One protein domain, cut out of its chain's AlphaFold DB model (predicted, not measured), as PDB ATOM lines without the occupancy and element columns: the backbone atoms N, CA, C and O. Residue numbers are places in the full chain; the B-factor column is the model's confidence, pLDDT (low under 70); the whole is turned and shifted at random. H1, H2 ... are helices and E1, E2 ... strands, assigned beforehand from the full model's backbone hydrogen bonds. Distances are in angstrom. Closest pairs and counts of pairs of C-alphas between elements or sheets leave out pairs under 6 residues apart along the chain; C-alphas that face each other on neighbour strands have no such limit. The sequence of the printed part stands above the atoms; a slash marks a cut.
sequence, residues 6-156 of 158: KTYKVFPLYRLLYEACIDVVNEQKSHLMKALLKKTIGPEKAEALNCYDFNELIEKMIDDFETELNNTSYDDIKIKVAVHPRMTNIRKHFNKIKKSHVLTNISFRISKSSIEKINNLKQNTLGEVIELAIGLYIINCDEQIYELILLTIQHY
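AT A GLANCE: This is residues 6 to 156 of the 158 residues of an uncharacterized protein of Cytobacillus firmus (UniProt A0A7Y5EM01). A compact body of helices is gathered round H8, with H1, H4, H5, H6 and H7 packed on it, mostly at steep angles, and a small sheet of two strands covers one side, E1 next to H8 and E2 next to H1 and H4. H9 lies side by side with H6 and also packs on H1, while H2 and H3, set about perpendicular, make a small pair at one end. The 151 printed residues hold, in order, E1 H1 H2 H3 H4 H5 H6 E2 H7 H8 H9; the sheet is antiparallel and the class is mostly helix. The radius of gyration of the C-alphas is 15.2 A, and the outline is rounded, 43 by 35 by 29 A.

HOW THE PARTS SIT: E1, residues 6 to 10, and E2, residues 104 to 109, are antiparallel neighbours at 152 degrees, with N 8 and O 106 2.9 A apart and N 104 and O 10 2.8 A apart, within hydrogen-bond range. The closest C-alphas of E1 and H8, residues 126 to 140, are those of Val 10 and Gly 127, 5.0 A apart. H8 is the hub, touching five helices. H1, residues 12 to 25, touches it with residues 14 to 18 alone, at a steep tilt of 48 degrees, closest at the C-alphas of Tyr 14 and Glu 131, 5.8 A. H2, residues 31 to 41, and H3, residues 43 to 48, touch about perpendicular at 74 degrees, closest at the C-alphas of Lys 38 and Ala 46, 5.4 A; both are apart from H8. H4, residues 54 to 69, touches H8 with residues 58 to 65 alone, about perpendicular at 85 degrees, the C-alphas of Met 61 and Ala 133 being closest at 5.2 A. H5, residues 74 to 83, touches H8 at the C-alphas of Val 81 and Gly 135, 5.8 A. H6, residues 85 to 97, touches H8 with residues 86 to 87 alone, closest at the C-alphas of Arg 86 and Ile 139, 6.1 A. H7, residues 112 to 120, touches H8 at the C-alphas of Ile 118 and Leu 126, 6.6 A. H9, residues 143 to 154, touches H6 at a shallow tilt of 15 degrees, the same way, closest at the C-alphas of His 93 and Gln 154, 6.2 A; it touches H1 at those of Ala 20 and Ile 149, 5.5 A. Each O i to N i+4 pair is within hydrogen-bond range in H1, H2, H3, H5, H7, H8 and H9, against 11 of 12 in H4 and 7 of 9 in H6.

IN THESE COORDINATES: E1 begins at C-alpha 6, (58.172, -50.660, -81.826). From first to last C-alpha H4 measures 23.4 A, H8 21.6 A, H1 20.1 A, H6 19.2 A and E2 17.2 A. H8 begins at C-alpha 126, (62.396, -54.558, -90.980), and H9 ends at C-alpha 154, (66.758, -28.109, -98.908).

THE WHOLE: The C-alphas of Pro 43 and Asn 124, the two farthest apart, are 42.9 A apart. The printed part has no cut and no long link. Mean pLDDT of the printed part is 91.8; residues 98 to 99 are under 70.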
ATOM      1  N   LYS A   6      57.190 -49.912 -81.046       93.69
ATOM      2  CA  LYS A   6      58.172 -50.660 -81.826       93.69
ATOM      3  C   LYS A   6      59.148 -49.712 -82.512       93.69
ATOM      4  O   LYS A   6      58.739 -48.753 -83.158       93.69
ATOM      5  N   THR A   7      60.435 -50.013 -82.375       95.00
ATOM      6  CA  THR A   7      61.531 -49.224 -82.943       95.00
ATOM      7  C   THR A   7      62.164 -49.948 -84.123       95.00
ATOM      8  O   THR A   7      62.471 -51.140 -84.032       95.00
ATOM      9  N   TYR A   8      62.404 -49.207 -85.201       95.81
ATOM     10  CA  TYR A   8      63.037 -49.678 -86.429       95.81
ATOM     11  C   TYR A   8      64.310 -48.877 -86.702       95.81
ATOM     12  O   TYR A   8      64.342 -47.665 -86.490       95.81
ATOM     13  N   LYS A   9      65.359 -49.564 -87.165       96.38
ATOM     14  CA  LYS A   9      66.619 -48.944 -87.593       96.38
ATOM     15  C   LYS A   9      66.543 -48.630 -89.079       96.38
ATOM     16  O   LYS A   9      66.351 -49.559 -89.854       96.38
ATOM     17  N   VAL A  10      66.722 -47.369 -89.451       96.06
ATOM     18  CA  VAL A  10      66.631 -46.882 -90.834       96.06
ATOM     19  C   VAL A  10      67.762 -45.909 -91.158       96.06
ATOM     20  O   VAL A  10      68.340 -45.287 -90.259       96.06
ATOM     21  N   PHE A  11      68.074 -45.726 -92.436       94.25
ATOM     22  CA  PHE A  11      69.005 -44.692 -92.871       94.25
ATOM     23  C   PHE A  11      68.505 -43.292 -92.468       94.25
ATOM     24  O   PHE A  11      67.302 -43.023 -92.545       94.25
ATOM     25  N   PRO A  12      69.416 -42.372 -92.083       92.81
ATOM     26  CA  PRO A  12      69.054 -41.036 -91.602       92.81
ATOM     27  C   PRO A  12      68.099 -40.267 -92.522       92.81
ATOM     28  O   PRO A  12      67.198 -39.587 -92.039       92.81
ATOM     29  N   LEU A  13      68.266 -40.415 -93.841       93.38
ATOM     30  CA  LEU A  13      67.400 -39.778 -94.827       93.38
ATOM     31  C   LEU A  13      65.926 -40.147 -94.616       93.38
ATOM     32  O   LEU A  13      65.077 -39.271 -94.633       93.38
ATOM     33  N   TYR A  14      65.608 -41.424 -94.403       95.50
ATOM     34  CA  TYR A  14      64.215 -41.864 -94.293       95.50
ATOM     35  C   TYR A  14      63.569 -41.431 -92.986       95.50
ATOM     36  O   TYR A  14      62.374 -41.156 -92.963       95.50
ATOM     37  N   ARG A  15      64.359 -41.289 -91.917       94.75
ATOM     38  CA  ARG A  15      63.885 -40.639 -90.697       94.75
ATOM     39  C   ARG A  15      63.493 -39.191 -90.952       94.75
ATOM     40  O   ARG A  15      62.368 -38.821 -90.641       94.75
ATOM     41  N   LEU A  16      64.385 -38.419 -91.566       93.31
ATOM     42  CA  LEU A  16      64.106 -37.024 -91.892       93.31
ATOM     43  C   LEU A  16      62.908 -36.892 -92.840       93.31
ATOM     44  O   LEU A  16      62.067 -36.021 -92.664       93.31
ATOM     45  N   LEU A  17      62.803 -37.776 -93.831       95.88
ATOM     46  CA  LEU A  17      61.674 -37.793 -94.756       95.88
ATOM     47  C   LEU A  17      60.358 -38.084 -94.054       95.88
ATOM     48  O   LEU A  17      59.363 -37.437 -94.351       95.88
ATOM     49  N   TYR A  18      60.347 -39.030 -93.122       96.56
ATOM     50  CA  TYR A  18      59.151 -39.317 -92.352       96.56
ATOM     51  C   TYR A  18      58.741 -38.134 -91.465       96.56
ATOM     52  O   TYR A  18      57.569 -37.769 -91.435       96.56
ATOM     53  N   GLU A  19      59.710 -37.509 -90.791       93.19
ATOM     54  CA  GLU A  19      59.506 -36.295 -89.990       93.19
ATOM     55  C   GLU A  19      58.963 -35.139 -90.862       93.19
ATOM     56  O   GLU A  19      57.975 -34.500 -90.510       93.19
ATOM     57  N   ALA A  20      59.510 -34.945 -92.065       93.94
ATOM     58  CA  ALA A  20      59.013 -33.950 -93.013       93.94
ATOM     59  C   ALA A  20      57.596 -34.272 -93.518       93.94
ATOM     60  O   ALA A  20      56.755 -33.379 -93.611       93.94
ATOM     61  N   CYS A  21      57.302 -35.541 -93.825       94.94
ATOM     62  CA  CYS A  21      55.956 -35.960 -94.203       94.94
ATOM     63  C   CYS A  21      54.965 -35.614 -93.094       94.94
ATOM     64  O   CYS A  21      53.949 -34.978 -93.374       94.94
ATOM     65  N   ILE A  22      55.258 -35.993 -91.843       93.50
ATOM     66  CA  ILE A  22      54.320 -35.767 -90.747       93.50
ATOM     67  C   ILE A  22      54.134 -34.274 -90.467       93.50
ATOM     68  O   ILE A  22      53.000 -33.839 -90.328       93.50
ATOM     69  N   ASP A  23      55.174 -33.444 -90.519       90.69
ATOM     70  CA  ASP A  23      55.021 -31.989 -90.364       90.69
ATOM     71  C   ASP A  23      54.041 -31.380 -91.385       90.69
ATOM     72  O   ASP A  23      53.266 -30.471 -91.058       90.69
ATOM     73  N   VAL A  24      54.020 -31.923 -92.605       90.25
ATOM     74  CA  VAL A  24      53.125 -31.486 -93.683       90.25
ATOM     75  C   VAL A  24      51.713 -32.050 -93.530       90.25
ATOM     76  O   VAL A  24      50.753 -31.318 -93.775       90.25
ATOM     77  N   VAL A  25      51.551 -33.310 -93.112       90.88
ATOM     78  CA  VAL A  25      50.243 -33.998 -93.156       90.88
ATOM     79  C   VAL A  25      49.570 -34.236 -91.801       90.88
ATOM     80  O   VAL A  25      48.433 -34.705 -91.754       90.88
ATOM     81  N   ASN A  26      50.226 -33.878 -90.695       91.56
ATOM     82  CA  ASN A  26      49.715 -34.135 -89.347       91.56
ATOM     83  C   ASN A  26      48.405 -33.382 -89.074       91.56
ATOM     84  O   ASN A  26      48.297 -32.196 -89.376       91.56
ATOM     85  N   GLU A  27      47.411 -34.011 -88.464       87.12
ATOM     86  CA  GLU A  27      46.213 -33.304 -87.988       87.12
ATOM     87  C   GLU A  27      46.533 -32.266 -86.889       87.12
ATOM     88  O   GLU A  27      45.980 -31.157 -86.853       87.12
ATOM     89  N   GLN A  28      47.502 -32.572 -86.025       86.25
ATOM     90  CA  GLN A  28      47.867 -31.785 -84.848       86.25
ATOM     91  C   GLN A  28      49.099 -30.910 -85.095       86.25
ATOM     92  O   GLN A  28      50.107 -30.967 -84.391       86.25
ATOM     93  N   LYS A  29      49.013 -30.040 -86.104       86.12
ATOM     94  CA  LYS A  29      50.060 -29.048 -86.391       86.12
ATOM     95  C   LYS A  29      50.085 -27.913 -85.367       86.12
ATOM     96  O   LYS A  29      49.037 -27.420 -84.933       86.12
ATOM     97  N   SER A  30      51.286 -27.411 -85.078       88.81
ATOM     98  CA  SER A  30      51.465 -26.171 -84.318       88.81
ATOM     99  C   SER A  30      50.805 -24.979 -85.027       88.81
ATOM    100  O   SER A  30      50.666 -24.958 -86.254       88.81
ATOM    101  N   HIS A  31      50.425 -23.943 -84.272       90.31
ATOM    102  CA  HIS A  31      49.864 -22.716 -84.854       90.31
ATOM    103  C   HIS A  31      50.803 -22.070 -85.880       90.31
ATOM    104  O   HIS A  31      50.336 -21.573 -86.903       90.31
ATOM    105  N   LEU A  32      52.117 -22.120 -85.631       90.88
ATOM    106  CA  LEU A  32      53.122 -21.617 -86.562       90.88
ATOM    107  C   LEU A  32      53.094 -22.395 -87.883       90.88
ATOM    108  O   LEU A  32      52.990 -21.776 -88.938       90.88
ATOM    109  N   MET A  33      53.116 -23.731 -87.835       89.94
ATOM    110  CA  MET A  33      53.080 -24.557 -89.047       89.94
ATOM    111  C   MET A  33      51.789 -24.330 -89.838       89.94
ATOM    112  O   MET A  33      51.828 -24.125 -91.051       89.94
ATOM    113  N   LYS A  34      50.641 -24.249 -89.151       89.50
ATOM    114  CA  LYS A  34      49.359 -23.897 -89.784       89.50
ATOM    115  C   LYS A  34      49.441 -22.544 -90.499       89.50
ATOM    116  O   LYS A  34      49.011 -22.440 -91.643       89.50
ATOM    117  N   ALA A  35      50.004 -21.517 -89.863       90.69
ATOM    118  CA  ALA A  35      50.150 -20.198 -90.477       90.69
ATOM    119  C   ALA A  35      51.086 -20.218 -91.700       90.69
ATOM    120  O   ALA A  35      50.764 -19.618 -92.728       90.69
ATOM    121  N   LEU A  36      52.210 -20.935 -91.614       90.56
ATOM    122  CA  LEU A  36      53.171 -21.066 -92.712       90.56
ATOM    123  C   LEU A  36      52.567 -21.794 -93.917       90.56
ATOM    124  O   LEU A  36      52.697 -21.306 -95.040       90.56
ATOM    125  N   LEU A  37      51.841 -22.894 -93.701       91.12
ATOM    126  CA  LEU A  37      51.157 -23.614 -94.779       91.12
ATOM    127  C   LEU A  37      50.090 -22.740 -95.440       91.12
ATOM    128  O   LEU A  37      50.095 -22.591 -96.660       91.12
ATOM    129  N   LYS A  38      49.234 -22.070 -94.655       91.81
ATOM    130  CA  LYS A  38      48.208 -21.164 -95.205       91.81
ATOM    131  C   LYS A  38      48.821 -20.038 -96.037       91.81
ATOM    132  O   LYS A  38      48.261 -19.678 -97.067       91.81
ATOM    133  N   LYS A  39      49.980 -19.513 -95.628       90.75
ATOM    134  CA  LYS A  39      50.722 -18.494 -96.384       90.75
ATOM    135  C   LYS A  39      51.349 -19.041 -97.672       90.75
ATOM    136  O   LYS A  39      51.427 -18.309 -98.650       90.75
ATOM    137  N   THR A  40      51.805 -20.290 -97.659       88.50
ATOM    138  CA  THR A  40      52.585 -20.882 -98.759       88.50
ATOM    139  C   THR A  40      51.693 -21.463 -99.850       88.50
ATOM    140  O   THR A  40      51.929 -21.216-101.027       88.50
ATOM    141  N   ILE A  41      50.651 -22.207 -99.469       88.69
ATOM    142  CA  ILE A  41      49.786 -22.939-100.410       88.69
ATOM    143  C   ILE A  41      48.324 -22.475-100.388       88.69
ATOM    144  O   ILE A  41      47.512 -22.967-101.165       88.69
ATOM    145  N   GLY A  42      47.981 -21.510 -99.534       90.50
ATOM    146  CA  GLY A  42      46.619 -21.003 -99.375       90.50
ATOM    147  C   GLY A  42      45.805 -21.758 -98.313       90.50
ATOM    148  O   GLY A  42      46.126 -22.894 -97.956       90.50
ATOM    149  N   PRO A  43      44.740 -21.132 -97.777       89.62
ATOM    150  CA  PRO A  43      43.998 -21.650 -96.630       89.62
ATOM    151  C   PRO A  43      43.264 -22.963 -96.903       89.62
ATOM    152  O   PRO A  43      43.329 -23.859 -96.069       89.62
ATOM    153  N   GLU A  44      42.605 -23.090 -98.055       89.12
ATOM    154  CA  GLU A  44      41.815 -24.278 -98.411       89.12
ATOM    155  C   GLU A  44      42.700 -25.519 -98.550       89.12
ATOM    156  O   GLU A  44      42.443 -26.551 -97.932       89.12
ATOM    157  N   LYS A  45      43.799 -25.392 -99.302       86.88
ATOM    158  CA  LYS A  45      44.763 -26.477 -99.510       86.88
ATOM    159  C   LYS A  45      45.467 -26.866 -98.215       86.88
ATOM    160  O   LYS A  45      45.622 -28.047 -97.944       86.88
ATOM    161  N   ALA A  46      45.850 -25.890 -97.390       86.69
ATOM    162  CA  ALA A  46      46.473 -26.164 -96.097       86.69
ATOM    163  C   ALA A  46      45.544 -26.917 -95.134       86.69
ATOM    164  O   ALA A  46      46.018 -27.748 -94.365       86.69
ATOM    165  N   GLU A  47      44.240 -26.643 -95.170       85.44
ATOM    166  CA  GLU A  47      43.262 -27.366 -94.354       85.44
ATOM    167  C   GLU A  47      43.088 -28.815 -94.837       85.44
ATOM    168  O   GLU A  47      43.025 -29.730 -94.020       85.44
ATOM    169  N   ALA A  48      43.113 -29.033 -96.157       85.19
ATOM    170  CA  ALA A  48      43.012 -30.357 -96.772       85.19
ATOM    171  C   ALA A  48      44.211 -31.285 -96.488       85.19
ATOM    172  O   ALA A  48      44.107 -32.480 -96.733       85.19
ATOM    173  N   LEU A  49      45.330 -30.761 -95.972       84.75
ATOM    174  CA  LEU A  49      46.512 -31.546 -95.593       84.75
ATOM    175  C   LEU A  49      46.480 -32.052 -94.139       84.75
ATOM    176  O   LEU A  49      47.452 -32.642 -93.684       84.75
ATOM    177  N   ASN A  50      45.439 -31.790 -93.349       78.50
ATOM    178  CA  ASN A  50      45.354 -32.252 -91.955       78.50
ATOM    179  C   ASN A  50      44.757 -33.667 -91.892       78.50
ATOM    180  O   ASN A  50      43.592 -33.824 -91.535       78.50
ATOM    181  N   CYS A  51      45.536 -34.679 -92.282       80.19
ATOM    182  CA  CYS A  51      44.992 -35.991 -92.647       80.19
ATOM    183  C   CYS A  51      45.324 -37.143 -91.691       80.19
ATOM    184  O   CYS A  51      44.599 -38.132 -91.718       80.19
ATOM    185  N   TYR A  52      46.413 -37.068 -90.917       84.19
ATOM    186  CA  TYR A  52      46.927 -38.239 -90.187       84.19
ATOM    187  C   TYR A  52      47.514 -37.892 -88.816       84.19
ATOM    188  O   TYR A  52      48.168 -36.859 -88.681       84.19
ATOM    189  N   ASP A  53      47.383 -38.783 -87.827       87.25
ATOM    190  CA  ASP A  53      48.328 -38.842 -86.697       87.25
ATOM    191  C   ASP A  53      49.691 -39.398 -87.154       87.25
ATOM    192  O   ASP A  53      49.799 -40.079 -88.180       87.25
ATOM    193  N   PHE A  54      50.743 -39.165 -86.357       85.75
ATOM    194  CA  PHE A  54      52.062 -39.771 -86.562       85.75
ATOM    195  C   PHE A  54      51.941 -41.282 -86.796       85.75
ATOM    196  O   PHE A  54      52.365 -41.787 -87.826       85.75
ATOM    197  N   ASN A  55      51.299 -42.031 -85.902       89.62
ATOM    198  CA  ASN A  55      51.264 -43.491 -86.021       89.62
ATOM    199  C   ASN A  55      50.368 -43.971 -87.171       89.62
ATOM    200  O   ASN A  55      50.678 -44.978 -87.802       89.62
ATOM    201  N   GLU A  56      49.305 -43.236 -87.483       91.19
ATOM    202  CA  GLU A  56      48.396 -43.566 -88.583       91.19
ATOM    203  C   GLU A  56      49.073 -43.421 -89.947       91.19
ATOM    204  O   GLU A  56      48.865 -44.249 -90.835       91.19
ATOM    205  N   LEU A  57      49.940 -42.414 -90.108       94.12
ATOM    206  CA  LEU A  57      50.658 -42.209 -91.361       94.12
ATOM    207  C   LEU A  57      51.535 -43.414 -91.709       94.12
ATOM    208  O   LEU A  57      51.554 -43.838 -92.864       94.12
ATOM    209  N   ILE A  58      52.255 -43.984 -90.732       95.06
ATOM    210  CA  ILE A  58      53.092 -45.156 -91.024       95.06
ATOM    211  C   ILE A  58      52.241 -46.392 -91.324       95.06
ATOM    212  O   ILE A  58      52.595 -47.143 -92.224       95.06
ATOM    213  N   GLU A  59      51.114 -46.598 -90.635       93.88
ATOM    214  CA  GLU A  59      50.216 -47.721 -90.936       93.88
ATOM    215  C   GLU A  59      49.682 -47.617 -92.365       93.88
ATOM    216  O   GLU A  59      49.798 -48.577 -93.127       93.88
ATOM    217  N   LYS A  60      49.252 -46.418 -92.777       94.25
ATOM    218  CA  LYS A  60      48.862 -46.164 -94.164       94.25
ATOM    219  C   LYS A  60      49.991 -46.455 -95.153       94.25
ATOM    220  O   LYS A  60      49.754 -47.108 -96.163       94.25
ATOM    221  N   MET A  61      51.208 -45.974 -94.895       96.69
ATOM    222  CA  MET A  61      52.348 -46.214 -95.791       96.69
ATOM    223  C   MET A  61      52.644 -47.713 -95.951       96.69
ATOM    224  O   MET A  61      53.001 -48.155 -97.043       96.69
ATOM    225  N   ILE A  62      52.497 -48.498 -94.880       95.81
ATOM    226  CA  ILE A  62      52.672 -49.955 -94.916       95.81
ATOM    227  C   ILE A  62      51.552 -50.632 -95.703       95.81
ATOM    228  O   ILE A  62      51.841 -51.518 -96.507       95.81
ATOM    229  N   ASP A  63      50.305 -50.203 -95.526       95.12
ATOM    230  CA  ASP A  63      49.164 -50.732 -96.278       95.12
ATOM    231  C   ASP A  63      49.267 -50.407 -97.781       95.12
ATOM    232  O   ASP A  63      49.009 -51.265 -98.630       95.12
ATOM    233  N   ASP A  64      49.704 -49.194 -98.124       95.06
ATOM    234  CA  ASP A  64      49.962 -48.788 -99.510       95.06
ATOM    235  C   ASP A  64      51.107 -49.627-100.120       95.06
ATOM    236  O   ASP A  64      51.029 -50.047-101.276       95.06
ATOM    237  N   PHE A  65      52.152 -49.930 -99.340       95.81
ATOM    238  CA  PHE A  65      53.260 -50.792 -99.767       95.81
ATOM    239  C   PHE A  65      52.837 -52.254 -99.975       95.81
ATOM    240  O   PHE A  65      53.192 -52.853-100.989       95.81
ATOM    241  N   GLU A  66      52.042 -52.818 -99.064       95.19
ATOM    242  CA  GLU A  66      51.436 -54.148 -99.215       95.19
ATOM    243  C   GLU A  66      50.559 -54.218-100.475       95.19
ATOM    244  O   GLU A  66      50.628 -55.177-101.243       95.19
ATOM    245  N   THR A  67      49.776 -53.169-100.728       95.00
ATOM    246  CA  THR A  67      48.914 -53.079-101.912       95.00
ATOM    247  C   THR A  67      49.724 -53.035-103.206       95.00
ATOM    248  O   THR A  67      49.383 -53.727-104.166       95.00
ATOM    249  N   GLU A  68      50.812 -52.265-103.248       94.25
ATOM    250  CA  GLU A  68      51.704 -52.214-104.412       94.25
ATOM    251  C   GLU A  68      52.370 -53.581-104.661       94.25
ATOM    252  O   GLU A  68      52.430 -54.036-105.802       94.25
ATOM    253  N   LEU A  69      52.776 -54.293-103.603       92.69
ATOM    254  CA  LEU A  69      53.358 -55.641-103.696       92.69
ATOM    255  C   LEU A  69      52.399 -56.705-104.238       92.69
ATOM    256  O   LEU A  69      52.843 -57.708-104.791       92.69
ATOM    257  N   ASN A  70      51.088 -56.499-104.131       91.38
ATOM    258  CA  ASN A  70      50.127 -57.396-104.770       91.38
ATOM    259  C   ASN A  70      50.159 -57.285-106.305       91.38
ATOM    260  O   ASN A  70      49.697 -58.194-106.994       91.38
ATOM    261  N   ASN A  71      50.706 -56.190-106.841       91.75
ATOM    262  CA  ASN A  71      50.756 -55.904-108.276       91.75
ATOM    263  C   ASN A  71      52.167 -56.029-108.874       91.75
ATOM    264  O   ASN A  71      52.310 -56.113-110.094       91.75
ATOM    265  N   THR A  72      53.217 -56.010-108.050       94.12
ATOM    266  CA  THR A  72      54.613 -56.025-108.505       94.12
ATOM    267  C   THR A  72      55.542 -56.679-107.478       94.12
ATOM    268  O   THR A  72      55.130 -56.999-106.367       94.12
ATOM    269  N   SER A  73      56.806 -56.911-107.833       93.69
ATOM    270  CA  SER A  73      57.766 -57.529-106.920       93.69
ATOM    271  C   SER A  73      58.403 -56.512-105.966       93.69
ATOM    272  O   SER A  73      58.458 -55.311-106.226       93.69
ATOM    273  N   TYR A  74      58.946 -57.010-104.855       94.12
ATOM    274  CA  TYR A  74      59.690 -56.192-103.895       94.12
ATOM    275  C   TYR A  74      60.886 -55.476-104.539       94.12
ATOM    276  O   TYR A  74      61.102 -54.285-104.297       94.12
ATOM    277  N   ASP A  75      61.631 -56.183-105.392       94.31
ATOM    278  CA  ASP A  75      62.778 -55.623-106.107       94.31
ATOM    279  C   ASP A  75      62.352 -54.545-107.110       94.31
ATOM    280  O   ASP A  75      63.019 -53.515-107.218       94.31
ATOM    281  N   ASP A  76      61.207 -54.716-107.773       95.88
ATOM    282  CA  ASP A  76      60.665 -53.706-108.685       95.88
ATOM    283  C   ASP A  76      60.275 -52.426-107.942       95.88
ATOM    284  O   ASP A  76      60.624 -51.332-108.390       95.88
ATOM    285  N   ILE A  77      59.619 -52.527-106.777       95.69
ATOM    286  CA  ILE A  77      59.299 -51.345-105.954       95.69
ATOM    287  C   ILE A  77      60.583 -50.662-105.493       95.69
ATOM    288  O   ILE A  77      60.709 -49.436-105.574       95.69
ATOM    289  N   LYS A  78      61.564 -51.445-105.042       96.06
ATOM    290  CA  LYS A  78      62.865 -50.929-104.619       96.06
ATOM    291  C   LYS A  78      63.559 -50.170-105.744       96.06
ATOM    292  O   LYS A  78      64.015 -49.047-105.519       96.06
ATOM    293  N   ILE A  79      63.599 -50.731-106.952       96.75
ATOM    294  CA  ILE A  79      64.159 -50.068-108.136       96.75
ATOM    295  C   ILE A  79      63.351 -48.812-108.465       96.75
ATOM    296  O   ILE A  79      63.945 -47.742-108.607       96.75
ATOM    297  N   LYS A  80      62.017 -48.902-108.505       96.75
ATOM    298  CA  LYS A  80      61.100 -47.781-108.768       96.75
ATOM    299  C   LYS A  80      61.394 -46.600-107.841       96.75
ATOM    300  O   LYS A  80      61.674 -45.506-108.324       96.75
ATOM    301  N   VAL A  81      61.438 -46.817-106.526       97.12
ATOM    302  CA  VAL A  81      61.779 -45.788-105.522       97.12
ATOM    303  C   VAL A  81      63.230 -45.295-105.675       97.12
ATOM    304  O   VAL A  81      63.528 -44.105-105.503       97.12
ATOM    305  N   ALA A  82      64.169 -46.181-106.009       95.75
ATOM    306  CA  ALA A  82      65.582 -45.840-106.169       95.75
ATOM    307  C   ALA A  82      65.879 -44.982-107.409       95.75
ATOM    308  O   ALA A  82      66.817 -44.188-107.371       95.75
ATOM    309  N   VAL A  83      65.094 -45.083-108.481       96.94
ATOM    310  CA  VAL A  83      65.336 -44.313-109.716       96.94
ATOM    311  C   VAL A  83      64.362 -43.153-109.911       96.94
ATOM    312  O   VAL A  83      64.642 -42.264-110.717       96.94
ATOM    313  N   HIS A  84      63.255 -43.105-109.159       98.31
ATOM    314  CA  HIS A  84      62.239 -42.069-109.331       98.31
ATOM    315  C   HIS A  84      62.822 -40.648-109.196       98.31
ATOM    316  O   HIS A  84      63.556 -40.382-108.233       98.31
ATOM    317  N   PRO A  85      62.463 -39.698-110.087       97.81
ATOM    318  CA  PRO A  85      63.013 -38.341-110.074       97.81
ATOM    319  C   PRO A  85      62.895 -37.638-108.719       97.81
ATOM    320  O   PRO A  85      63.866 -37.037-108.260       97.81
ATOM    321  N   ARG A  86      61.748 -37.779-108.039       97.94
ATOM    322  CA  ARG A  86      61.509 -37.184-106.710       97.94
ATOM    323  C   ARG A  86      62.527 -37.641-105.664       97.94
ATOM    324  O   ARG A  86      63.189 -36.826-105.026       97.94
ATOM    325  N   MET A  87      62.723 -38.954-105.546       97.50
ATOM    326  CA  MET A  87      63.679 -39.529-104.597       97.50
ATOM    327  C   MET A  87      65.128 -39.243-104.996       97.50
ATOM    328  O   MET A  87      65.974 -38.992-104.138       97.50
ATOM    329  N   THR A  88      65.429 -39.232-106.295       96.56
ATOM    330  CA  THR A  88      66.752 -38.862-106.810       96.56
ATOM    331  C   THR A  88      67.094 -37.410-106.477       96.56
ATOM    332  O   THR A  88      68.217 -37.130-106.048       96.56
ATOM    333  N   ASN A  89      66.130 -36.496-106.590       95.25
ATOM    334  CA  ASN A  89      66.320 -35.092-106.241       95.25
ATOM    335  C   ASN A  89      66.539 -34.901-104.733       95.25
ATOM    336  O   ASN A  89      67.512 -34.270-104.322       95.25
ATOM    337  N   ILE A  90      65.706 -35.535-103.905       95.50
ATOM    338  CA  ILE A  90      65.865 -35.552-102.444       95.50
ATOM    339  C   ILE A  90      67.265 -36.043-102.047       95.50
ATOM    340  O   ILE A  90      67.979 -35.357-101.317       95.50
ATOM    341  N   ARG A  91      67.700 -37.197-102.575       93.44
ATOM    342  CA  ARG A  91      69.033 -37.762-102.289       93.44
ATOM    343  C   ARG A  91      70.156 -36.807-102.689       93.44
ATOM    344  O   ARG A  91      71.135 -36.677-101.957       93.44
ATOM    345  N   LYS A  92      70.018 -36.116-103.825       92.50
ATOM    346  CA  LYS A  92      70.995 -35.121-104.289       92.50
ATOM    347  C   LYS A  92      71.156 -33.966-103.298       92.50
ATOM    348  O   LYS A  92      72.280 -33.501-103.118       92.50
ATOM    349  N   HIS A  93      70.073 -33.497-102.682       90.12
ATOM    350  CA  HIS A  93      70.137 -32.449-101.662       90.12
ATOM    351  C   HIS A  93      70.691 -32.982-100.339       90.12
ATOM    352  O   HIS A  93      71.658 -32.425 -99.824       90.12
ATOM    353  N   PHE A  94      70.182 -34.116 -99.860       89.06
ATOM    354  CA  PHE A  94      70.624 -34.713 -98.601       89.06
ATOM    355  C   PHE A  94      72.127 -35.045 -98.581       89.06
ATOM    356  O   PHE A  94      72.828 -34.721 -97.623       89.06
ATOM    357  N   ASN A  95      72.659 -35.606 -99.674       86.31
ATOM    358  CA  ASN A  95      74.075 -35.977 -99.784       86.31
ATOM    359  C   ASN A  95      75.043 -34.779 -99.744       86.31
ATOM    360  O   ASN A  95      76.246 -34.980 -99.551       86.31
ATOM    361  N   LYS A  96      74.556 -33.547 -99.950       82.50
ATOM    362  CA  LYS A  96      75.363 -32.328 -99.771       82.50
ATOM    363  C   LYS A  96      75.532 -31.961 -98.298       82.50
ATOM    364  O   LYS A  96      76.542 -31.358 -97.959       82.50
ATOM    365  N   ILE A  97      74.560 -32.327 -97.466       76.75
ATOM    366  CA  ILE A  97      74.473 -31.933 -96.058       76.75
ATOM    367  C   ILE A  97      75.151 -32.988 -95.179       76.75
ATOM    368  O   ILE A  97      75.997 -32.663 -94.350       76.75
ATOM    369  N   LYS A  98      74.828 -34.274 -95.380       69.69
ATOM    370  CA  LYS A  98      75.222 -35.349 -94.457       69.69
ATOM    371  C   LYS A  98      75.678 -36.602 -95.200       69.69
ATOM    372  O   LYS A  98      74.993 -37.103 -96.085       69.69
ATOM    373  N   LYS A  99      76.832 -37.149 -94.797       66.50
ATOM    374  CA  LYS A  99      77.402 -38.411 -95.326       66.50
ATOM    375  C   LYS A  99      77.450 -39.545 -94.296       66.50
ATOM    376  O   LYS A  99      78.192 -40.505 -94.467       66.50
ATOM    377  N   SER A 100      76.705 -39.435 -93.195       72.25
ATOM    378  CA  SER A 100      76.714 -40.497 -92.187       72.25
ATOM    379  C   SER A 100      75.940 -41.719 -92.683       72.25
ATOM    380  O   SER A 100      74.764 -41.623 -93.024       72.25
ATOM    381  N   HIS A 101      76.604 -42.873 -92.669       76.75
ATOM    382  CA  HIS A 101      75.998 -44.180 -92.932       76.75
ATOM    383  C   HIS A 101      75.480 -44.861 -91.656       76.75
ATOM    384  O   HIS A 101      75.022 -46.002 -91.703       76.75
ATOM    385  N   VAL A 102      75.560 -44.186 -90.504       88.19
ATOM    386  CA  VAL A 102      75.080 -44.733 -89.233       88.19
ATOM    387  C   VAL A 102      73.554 -44.738 -89.235       88.19
ATOM    388  O   VAL A 102      72.923 -43.694 -89.395       88.19
ATOM    389  N   LEU A 103      72.966 -45.922 -89.047       91.19
ATOM    390  CA  LEU A 103      71.517 -46.082 -88.959       91.19
ATOM    391  C   LEU A 103      70.952 -45.314 -87.756       91.19
ATOM    392  O   LEU A 103      71.523 -45.308 -86.665       91.19
ATOM    393  N   THR A 104      69.790 -44.712 -87.964       93.62
ATOM    394  CA  THR A 104      68.998 -43.999 -86.958       93.62
ATOM    395  C   THR A 104      67.780 -44.821 -86.559       93.62
ATOM    396  O   THR A 104      67.436 -45.792 -87.225       93.62
ATOM    397  N   ASN A 105      67.122 -44.443 -85.465       95.31
ATOM    398  CA  ASN A 105      65.921 -45.119 -84.987       95.31
ATOM    399  C   ASN A 105      64.674 -44.269 -85.260       95.31
ATOM    400  O   ASN A 105      64.691 -43.075 -84.960       95.31
ATOM    401  N   ILE A 106      63.590 -44.902 -85.713       94.44
ATOM    402  CA  ILE A 106      62.226 -44.353 -85.650       94.44
ATOM    403  C   ILE A 106      61.377 -45.292 -84.795       94.44
ATOM    404  O   ILE A 106      61.492 -46.513 -84.917       94.44
ATOM    405  N   SER A 107      60.559 -44.735 -83.902       94.88
ATOM    406  CA  SER A 107      59.684 -45.514 -83.022       94.88
ATOM    407  C   SER A 107      58.225 -45.176 -83.273       94.88
ATOM    408  O   SER A 107      57.856 -44.007 -83.242       94.88
ATOM    409  N   PHE A 108      57.406 -46.205 -83.455       93.69
ATOM    410  CA  PHE A 108      55.972 -46.086 -83.700       93.69
ATOM    411  C   PHE A 108      55.183 -46.813 -82.615       93.69
ATOM    412  O   PHE A 108      55.668 -47.789 -82.039       93.69
ATOM    413  N   ARG A 109      53.966 -46.355 -82.333       92.44
ATOM    414  CA  ARG A 109      52.967 -47.051 -81.516       92.44
ATOM    415  C   ARG A 109      51.850 -47.537 -82.429       92.44
ATOM    416  O   ARG A 109      50.889 -46.817 -82.659       92.44
ATOM    417  N   ILE A 110      52.003 -48.751 -82.939       91.12
ATOM    418  CA  ILE A 110      51.147 -49.317 -83.991       91.12
ATOM    419  C   ILE A 110      50.525 -50.635 -83.553       91.12
ATOM    420  O   ILE A 110      50.994 -51.284 -82.609       91.12
ATOM    421  N   SER A 111      49.453 -51.033 -84.228       90.94
ATOM    422  CA  SER A 111      48.744 -52.264 -83.895       90.94
ATOM    423  C   SER A 111      49.636 -53.508 -84.052       90.94
ATOM    424  O   SER A 111      50.604 -53.526 -84.817       90.94
ATOM    425  N   LYS A 112      49.306 -54.593 -83.336       90.56
ATOM    426  CA  LYS A 112      50.002 -55.882 -83.521       90.56
ATOM    427  C   LYS A 112      49.866 -56.403 -84.954       90.56
ATOM    428  O   LYS A 112      50.834 -56.943 -85.471       90.56
ATOM    429  N   SER A 113      48.716 -56.163 -85.586       91.19
ATOM    430  CA  SER A 113      48.477 -56.487 -86.997       91.19
ATOM    431  C   SER A 113      49.481 -55.766 -87.902       91.19
ATOM    432  O   SER A 113      50.164 -56.404 -88.692       91.19
ATOM    433  N   SER A 114      49.684 -54.460 -87.705       92.06
ATOM    434  CA  SER A 114      50.665 -53.666 -88.460       92.06
ATOM    435  C   SER A 114      52.096 -54.181 -88.256       92.06
ATOM    436  O   SER A 114      52.882 -54.251 -89.197       92.06
ATOM    437  N   ILE A 115      52.443 -54.606 -87.035       92.00
ATOM    438  CA  ILE A 115      53.748 -55.227 -86.745       92.00
ATOM    439  C   ILE A 115      53.902 -56.564 -87.483       92.00
ATOM    440  O   ILE A 115      54.962 -56.833 -88.045       92.00
ATOM    441  N   GLU A 116      52.869 -57.405 -87.478       92.81
ATOM    442  CA  GLU A 116      52.853 -58.680 -88.202       92.81
ATOM    443  C   GLU A 116      52.979 -58.466 -89.712       92.81
ATOM    444  O   GLU A 116      53.813 -59.119 -90.337       92.81
ATOM    445  N   LYS A 117      52.267 -57.484 -90.277       92.88
ATOM    446  CA  LYS A 117      52.427 -57.065 -91.676       92.88
ATOM    447  C   LYS A 117      53.876 -56.715 -91.991       92.88
ATOM    448  O   LYS A 117      54.469 -57.321 -92.875       92.88
ATOM    449  N   ILE A 118      54.497 -55.817 -91.224       92.75
ATOM    450  CA  ILE A 118      55.901 -55.426 -91.445       92.75
ATOM    451  C   ILE A 118      56.838 -56.644 -91.371       92.75
ATOM    452  O   ILE A 118      57.768 -56.757 -92.170       92.75
ATOM    453  N   ASN A 119      56.595 -57.570 -90.437       92.75
ATOM    454  CA  ASN A 119      57.382 -58.801 -90.330       92.75
ATOM    455  C   ASN A 119      57.213 -59.716 -91.551       92.75
ATOM    456  O   ASN A 119      58.198 -60.309 -91.984       92.75
ATOM    457  N   ASN A 120      56.003 -59.817 -92.103       92.31
ATOM    458  CA  ASN A 120      55.700 -60.656 -93.264       92.31
ATOM    459  C   ASN A 120      56.237 -60.062 -94.574       92.31
ATOM    460  O   ASN A 120      56.671 -60.802 -95.450       92.31
ATOM    461  N   LEU A 121      56.261 -58.732 -94.692       91.38
ATOM    462  CA  LEU A 121      56.791 -58.013 -95.858       91.38
ATOM    463  C   LEU A 121      58.329 -57.949 -95.877       91.38
ATOM    464  O   LEU A 121      58.935 -57.508 -96.856       91.38
ATOM    465  N   LYS A 122      58.984 -58.355 -94.786       90.31
ATOM    466  CA  LYS A 122      60.438 -58.306 -94.633       90.31
ATOM    467  C   LYS A 122      61.129 -59.277 -95.591       90.31
ATOM    468  O   LYS A 122      61.046 -60.488 -95.410       90.31
ATOM    469  N   GLN A 123      61.959 -58.735 -96.481       87.19
ATOM    470  CA  GLN A 123      62.947 -59.527 -97.218       87.19
ATOM    471  C   GLN A 123      64.322 -59.513 -96.537       87.19
ATOM    472  O   GLN A 123      64.765 -60.552 -96.052       87.19
ATOM    473  N   ASN A 124      64.969 -58.345 -96.393       86.12
ATOM    474  CA  ASN A 124      66.263 -58.263 -95.696       86.12
ATOM    475  C   ASN A 124      66.109 -57.791 -94.249       86.12
ATOM    476  O   ASN A 124      66.402 -58.525 -93.299       86.12
ATOM    477  N   THR A 125      65.632 -56.561 -94.051       92.50
ATOM    478  CA  THR A 125      65.489 -55.964 -92.716       92.50
ATOM    479  C   THR A 125      64.119 -55.327 -92.538       92.50
ATOM    480  O   THR A 125      63.504 -54.874 -93.495       92.50
ATOM    481  N   LEU A 126      63.639 -55.273 -91.290       94.19
ATOM    482  CA  LEU A 126      62.396 -54.558 -90.980       94.19
ATOM    483  C   LEU A 126      62.529 -53.061 -91.296       94.19
ATOM    484  O   LEU A 126      61.556 -52.437 -91.686       94.19
ATOM    485  N   GLY A 127      63.737 -52.505 -91.148       94.44
ATOM    486  CA  GLY A 127      64.042 -51.122 -91.509       94.44
ATOM    487  C   GLY A 127      63.822 -50.839 -92.989       94.44
ATOM    488  O   GLY A 127      63.171 -49.861 -93.320       94.44
ATOM    489  N   GLU A 128      64.273 -51.737 -93.867       95.56
ATOM    490  CA  GLU A 128      64.098 -51.588 -95.317       95.56
ATOM    491  C   GLU A 128      62.617 -51.531 -95.718       95.56
ATOM    492  O   GLU A 128      62.251 -50.746 -96.585       95.56
ATOM    493  N   VAL A 129      61.742 -52.293 -95.050       96.50
ATOM    494  CA  VAL A 129      60.286 -52.204 -95.273       96.50
ATOM    495  C   VAL A 129      59.773 -50.796 -94.957       96.50
ATOM    496  O   VAL A 129      59.043 -50.218 -95.759       96.50
ATOM    497  N   ILE A 130      60.194 -50.213 -93.827       97.44
ATOM    498  CA  ILE A 130      59.830 -48.837 -93.450       97.44
ATOM    499  C   ILE A 130      60.362 -47.830 -94.481       97.44
ATOM    500  O   ILE A 130      59.637 -46.942 -94.919       97.44
ATOM    501  N   GLU A 131      61.621 -47.972 -94.892       97.75
ATOM    502  CA  GLU A 131      62.267 -47.081 -95.862       97.75
ATOM    503  C   GLU A 131      61.567 -47.108 -97.224       97.75
ATOM    504  O   GLU A 131      61.307 -46.056 -97.813       97.75
ATOM    505  N   LEU A 132      61.227 -48.301 -97.717       97.50
ATOM    506  CA  LEU A 132      60.511 -48.458 -98.979       97.50
ATOM    507  C   LEU A 132      59.088 -47.919 -98.896       97.50
ATOM    508  O   LEU A 132      58.670 -47.246 -99.833       97.50
ATOM    509  N   ALA A 133      58.379 -48.131 -97.788       97.75
ATOM    510  CA  ALA A 133      57.044 -47.578 -97.589       97.75
ATOM    511  C   ALA A 133      57.052 -46.036 -97.607       97.75
ATOM    512  O   ALA A 133      56.259 -45.413 -98.312       97.75
ATOM    513  N   ILE A 134      58.017 -45.410 -96.922       98.19
ATOM    514  CA  ILE A 134      58.216 -43.950 -96.950       98.19
ATOM    515  C   ILE A 134      58.560 -43.475 -98.365       98.19
ATOM    516  O   ILE A 134      57.991 -42.503 -98.862       98.19
ATOM    517  N   GLY A 135      59.496 -44.154 -99.029       97.94
ATOM    518  CA  GLY A 135      59.900 -43.810-100.389       97.94
ATOM    519  C   GLY A 135      58.753 -43.935-101.392       97.94
ATOM    520  O   GLY A 135      58.592 -43.058-102.239       97.94
ATOM    521  N   LEU A 136      57.936 -44.982-101.271       97.88
ATOM    522  CA  LEU A 136      56.763 -45.215-102.108       97.88
ATOM    523  C   LEU A 136      55.714 -44.114-101.911       97.88
ATOM    524  O   LEU A 136      55.194 -43.580-102.890       97.88
ATOM    525  N   TYR A 137      55.468 -43.707-100.665       97.88
ATOM    526  CA  TYR A 137      54.595 -42.574-100.371       97.88
ATOM    527  C   TYR A 137      55.068 -41.292-101.067       97.88
ATOM    528  O   TYR A 137      54.280 -40.624-101.728       97.88
ATOM    529  N   ILE A 138      56.361 -40.965-100.994       97.75
ATOM    530  CA  ILE A 138      56.910 -39.734-101.589       97.75
ATOM    531  C   ILE A 138      56.765 -39.706-103.112       97.75
ATOM    532  O   ILE A 138      56.516 -38.650-103.705       97.75
ATOM    533  N   ILE A 139      56.959 -40.844-103.779       97.56
ATOM    534  CA  ILE A 139      56.834 -40.880-105.240       97.56
ATOM    535  C   ILE A 139      55.376 -40.793-105.699       97.56
ATOM    536  O   ILE A 139      55.142 -40.327-106.810       97.56
ATOM    537  N   ASN A 140      54.426 -41.169-104.837       96.19
ATOM    538  CA  ASN A 140      52.997 -41.213-105.149       96.19
ATOM    539  C   ASN A 140      52.185 -40.044-104.564       96.19
ATOM    540  O   ASN A 140      51.034 -39.869-104.951       96.19
ATOM    541  N   CYS A 141      52.734 -39.259-103.632       94.38
ATOM    542  CA  CYS A 141      51.994 -38.166-103.002       94.38
ATOM    543  C   CYS A 141      51.715 -37.011-103.976       94.38
ATOM    544  O   CYS A 141      52.327 -36.894-105.043       94.38
ATOM    545  N   ASP A 142      50.807 -36.116-103.598       91.81
ATOM    546  CA  ASP A 142      50.523 -34.927-104.396       91.81
ATOM    547  C   ASP A 142      51.770 -34.048-104.555       91.81
ATOM    548  O   ASP A 142      52.588 -33.928-103.640       91.81
ATOM    549  N   GLU A 143      51.902 -33.390-105.712       92.12
ATOM    550  CA  GLU A 143      53.078 -32.564-106.031       92.12
ATOM    551  C   GLU A 143      53.354 -31.511-104.951       92.12
ATOM    552  O   GLU A 143      54.492 -31.328-104.546       92.12
ATOM    553  N   GLN A 144      52.305 -30.898-104.398       88.62
ATOM    554  CA  GLN A 144      52.434 -29.893-103.336       88.62
ATOM    555  C   GLN A 144      53.013 -30.472-102.036       88.62
ATOM    556  O   GLN A 144      53.801 -29.810-101.364       88.62
ATOM    557  N   ILE A 145      52.644 -31.706-101.675       91.75
ATOM    558  CA  ILE A 145      53.197 -32.389-100.496       91.75
ATOM    559  C   ILE A 145      54.676 -32.679-100.741       91.75
ATOM    560  O   ILE A 145      55.516 -32.392 -99.889       91.75
ATOM    561  N   TYR A 146      55.004 -33.189-101.928       95.88
ATOM    562  CA  TYR A 146      56.386 -33.430-102.323       95.88
ATOM    563  C   TYR A 146      57.235 -32.147-102.313       95.88
ATOM    564  O   TYR A 146      58.344 -32.174-101.781       95.88
ATOM    565  N   GLU A 147      56.735 -31.030-102.841       93.69
ATOM    566  CA  GLU A 147      57.447 -29.744-102.849       93.69
ATOM    567  C   GLU A 147      57.752 -29.245-101.430       93.69
ATOM    568  O   GLU A 147      58.871 -28.805-101.163       93.69
ATOM    569  N   LEU A 148      56.803 -29.366-100.493       92.75
ATOM    570  CA  LEU A 148      57.008 -28.996 -99.087       92.75
ATOM    571  C   LEU A 148      58.020 -29.915 -98.381       92.75
ATOM    572  O   LEU A 148      58.874 -29.440 -97.623       92.75
ATOM    573  N   ILE A 149      57.972 -31.220 -98.660       94.25
ATOM    574  CA  ILE A 149      58.976 -32.175 -98.168       94.25
ATOM    575  C   ILE A 149      60.355 -31.803 -98.722       94.25
ATOM    576  O   ILE A 149      61.321 -31.707 -97.968       94.25
ATOM    577  N   LEU A 150      60.460 -31.548-100.029       94.62
ATOM    578  CA  LEU A 150      61.717 -31.167-100.670       94.62
ATOM    579  C   LEU A 150      62.273 -29.865-100.085       94.62
ATOM    580  O   LEU A 150      63.474 -29.799 -99.827       94.62
ATOM    581  N   LEU A 151      61.420 -28.867 -99.837       92.00
ATOM    582  CA  LEU A 151      61.807 -27.613 -99.190       92.00
ATOM    583  C   LEU A 151      62.423 -27.874 -97.808       92.00
ATOM    584  O   LEU A 151      63.475 -27.323 -97.490       92.00
ATOM    585  N   THR A 152      61.825 -28.773 -97.025       88.88
ATOM    586  CA  THR A 152      62.365 -29.180 -95.717       88.88
ATOM    587  C   THR A 152      63.775 -29.755 -95.858       88.88
ATOM    588  O   THR A 152      64.680 -29.345 -95.139       88.88
ATOM    589  N   ILE A 153      64.007 -30.633 -96.841       90.69
ATOM    590  CA  ILE A 153      65.337 -31.211 -97.105       90.69
ATOM    591  C   ILE A 153      66.341 -30.161 -97.601       90.69
ATOM    592  O   ILE A 153      67.530 -30.256 -97.304       90.69
ATOM    593  N   GLN A 154      65.897 -29.168 -98.372       90.12
ATOM    594  CA  GLN A 154      66.758 -28.109 -98.908       90.12
ATOM    595  C   GLN A 154      67.260 -27.131 -97.842       90.12
ATOM    596  O   GLN A 154      68.326 -26.548 -98.034       90.12
ATOM    597  N   HIS A 155      66.503 -26.966 -96.759       86.69
ATOM    598  CA  HIS A 155      66.804 -26.059 -95.648       86.69
ATOM    599  C   HIS A 155      67.171 -26.793 -94.352       86.69
ATOM    600  O   HIS A 155      67.229 -26.173 -93.292       86.69
ATOM    601  N   TYR A 156      67.382 -28.109 -94.418       81.38
ATOM    602  CA  TYR A 156      67.812 -28.886 -93.267       81.38
ATOM    603  C   TYR A 156      69.294 -28.608 -92.993       81.38
ATOM    604  O   TYR A 156      70.158 -29.031 -93.763       81.38
TER     605      TYR A 156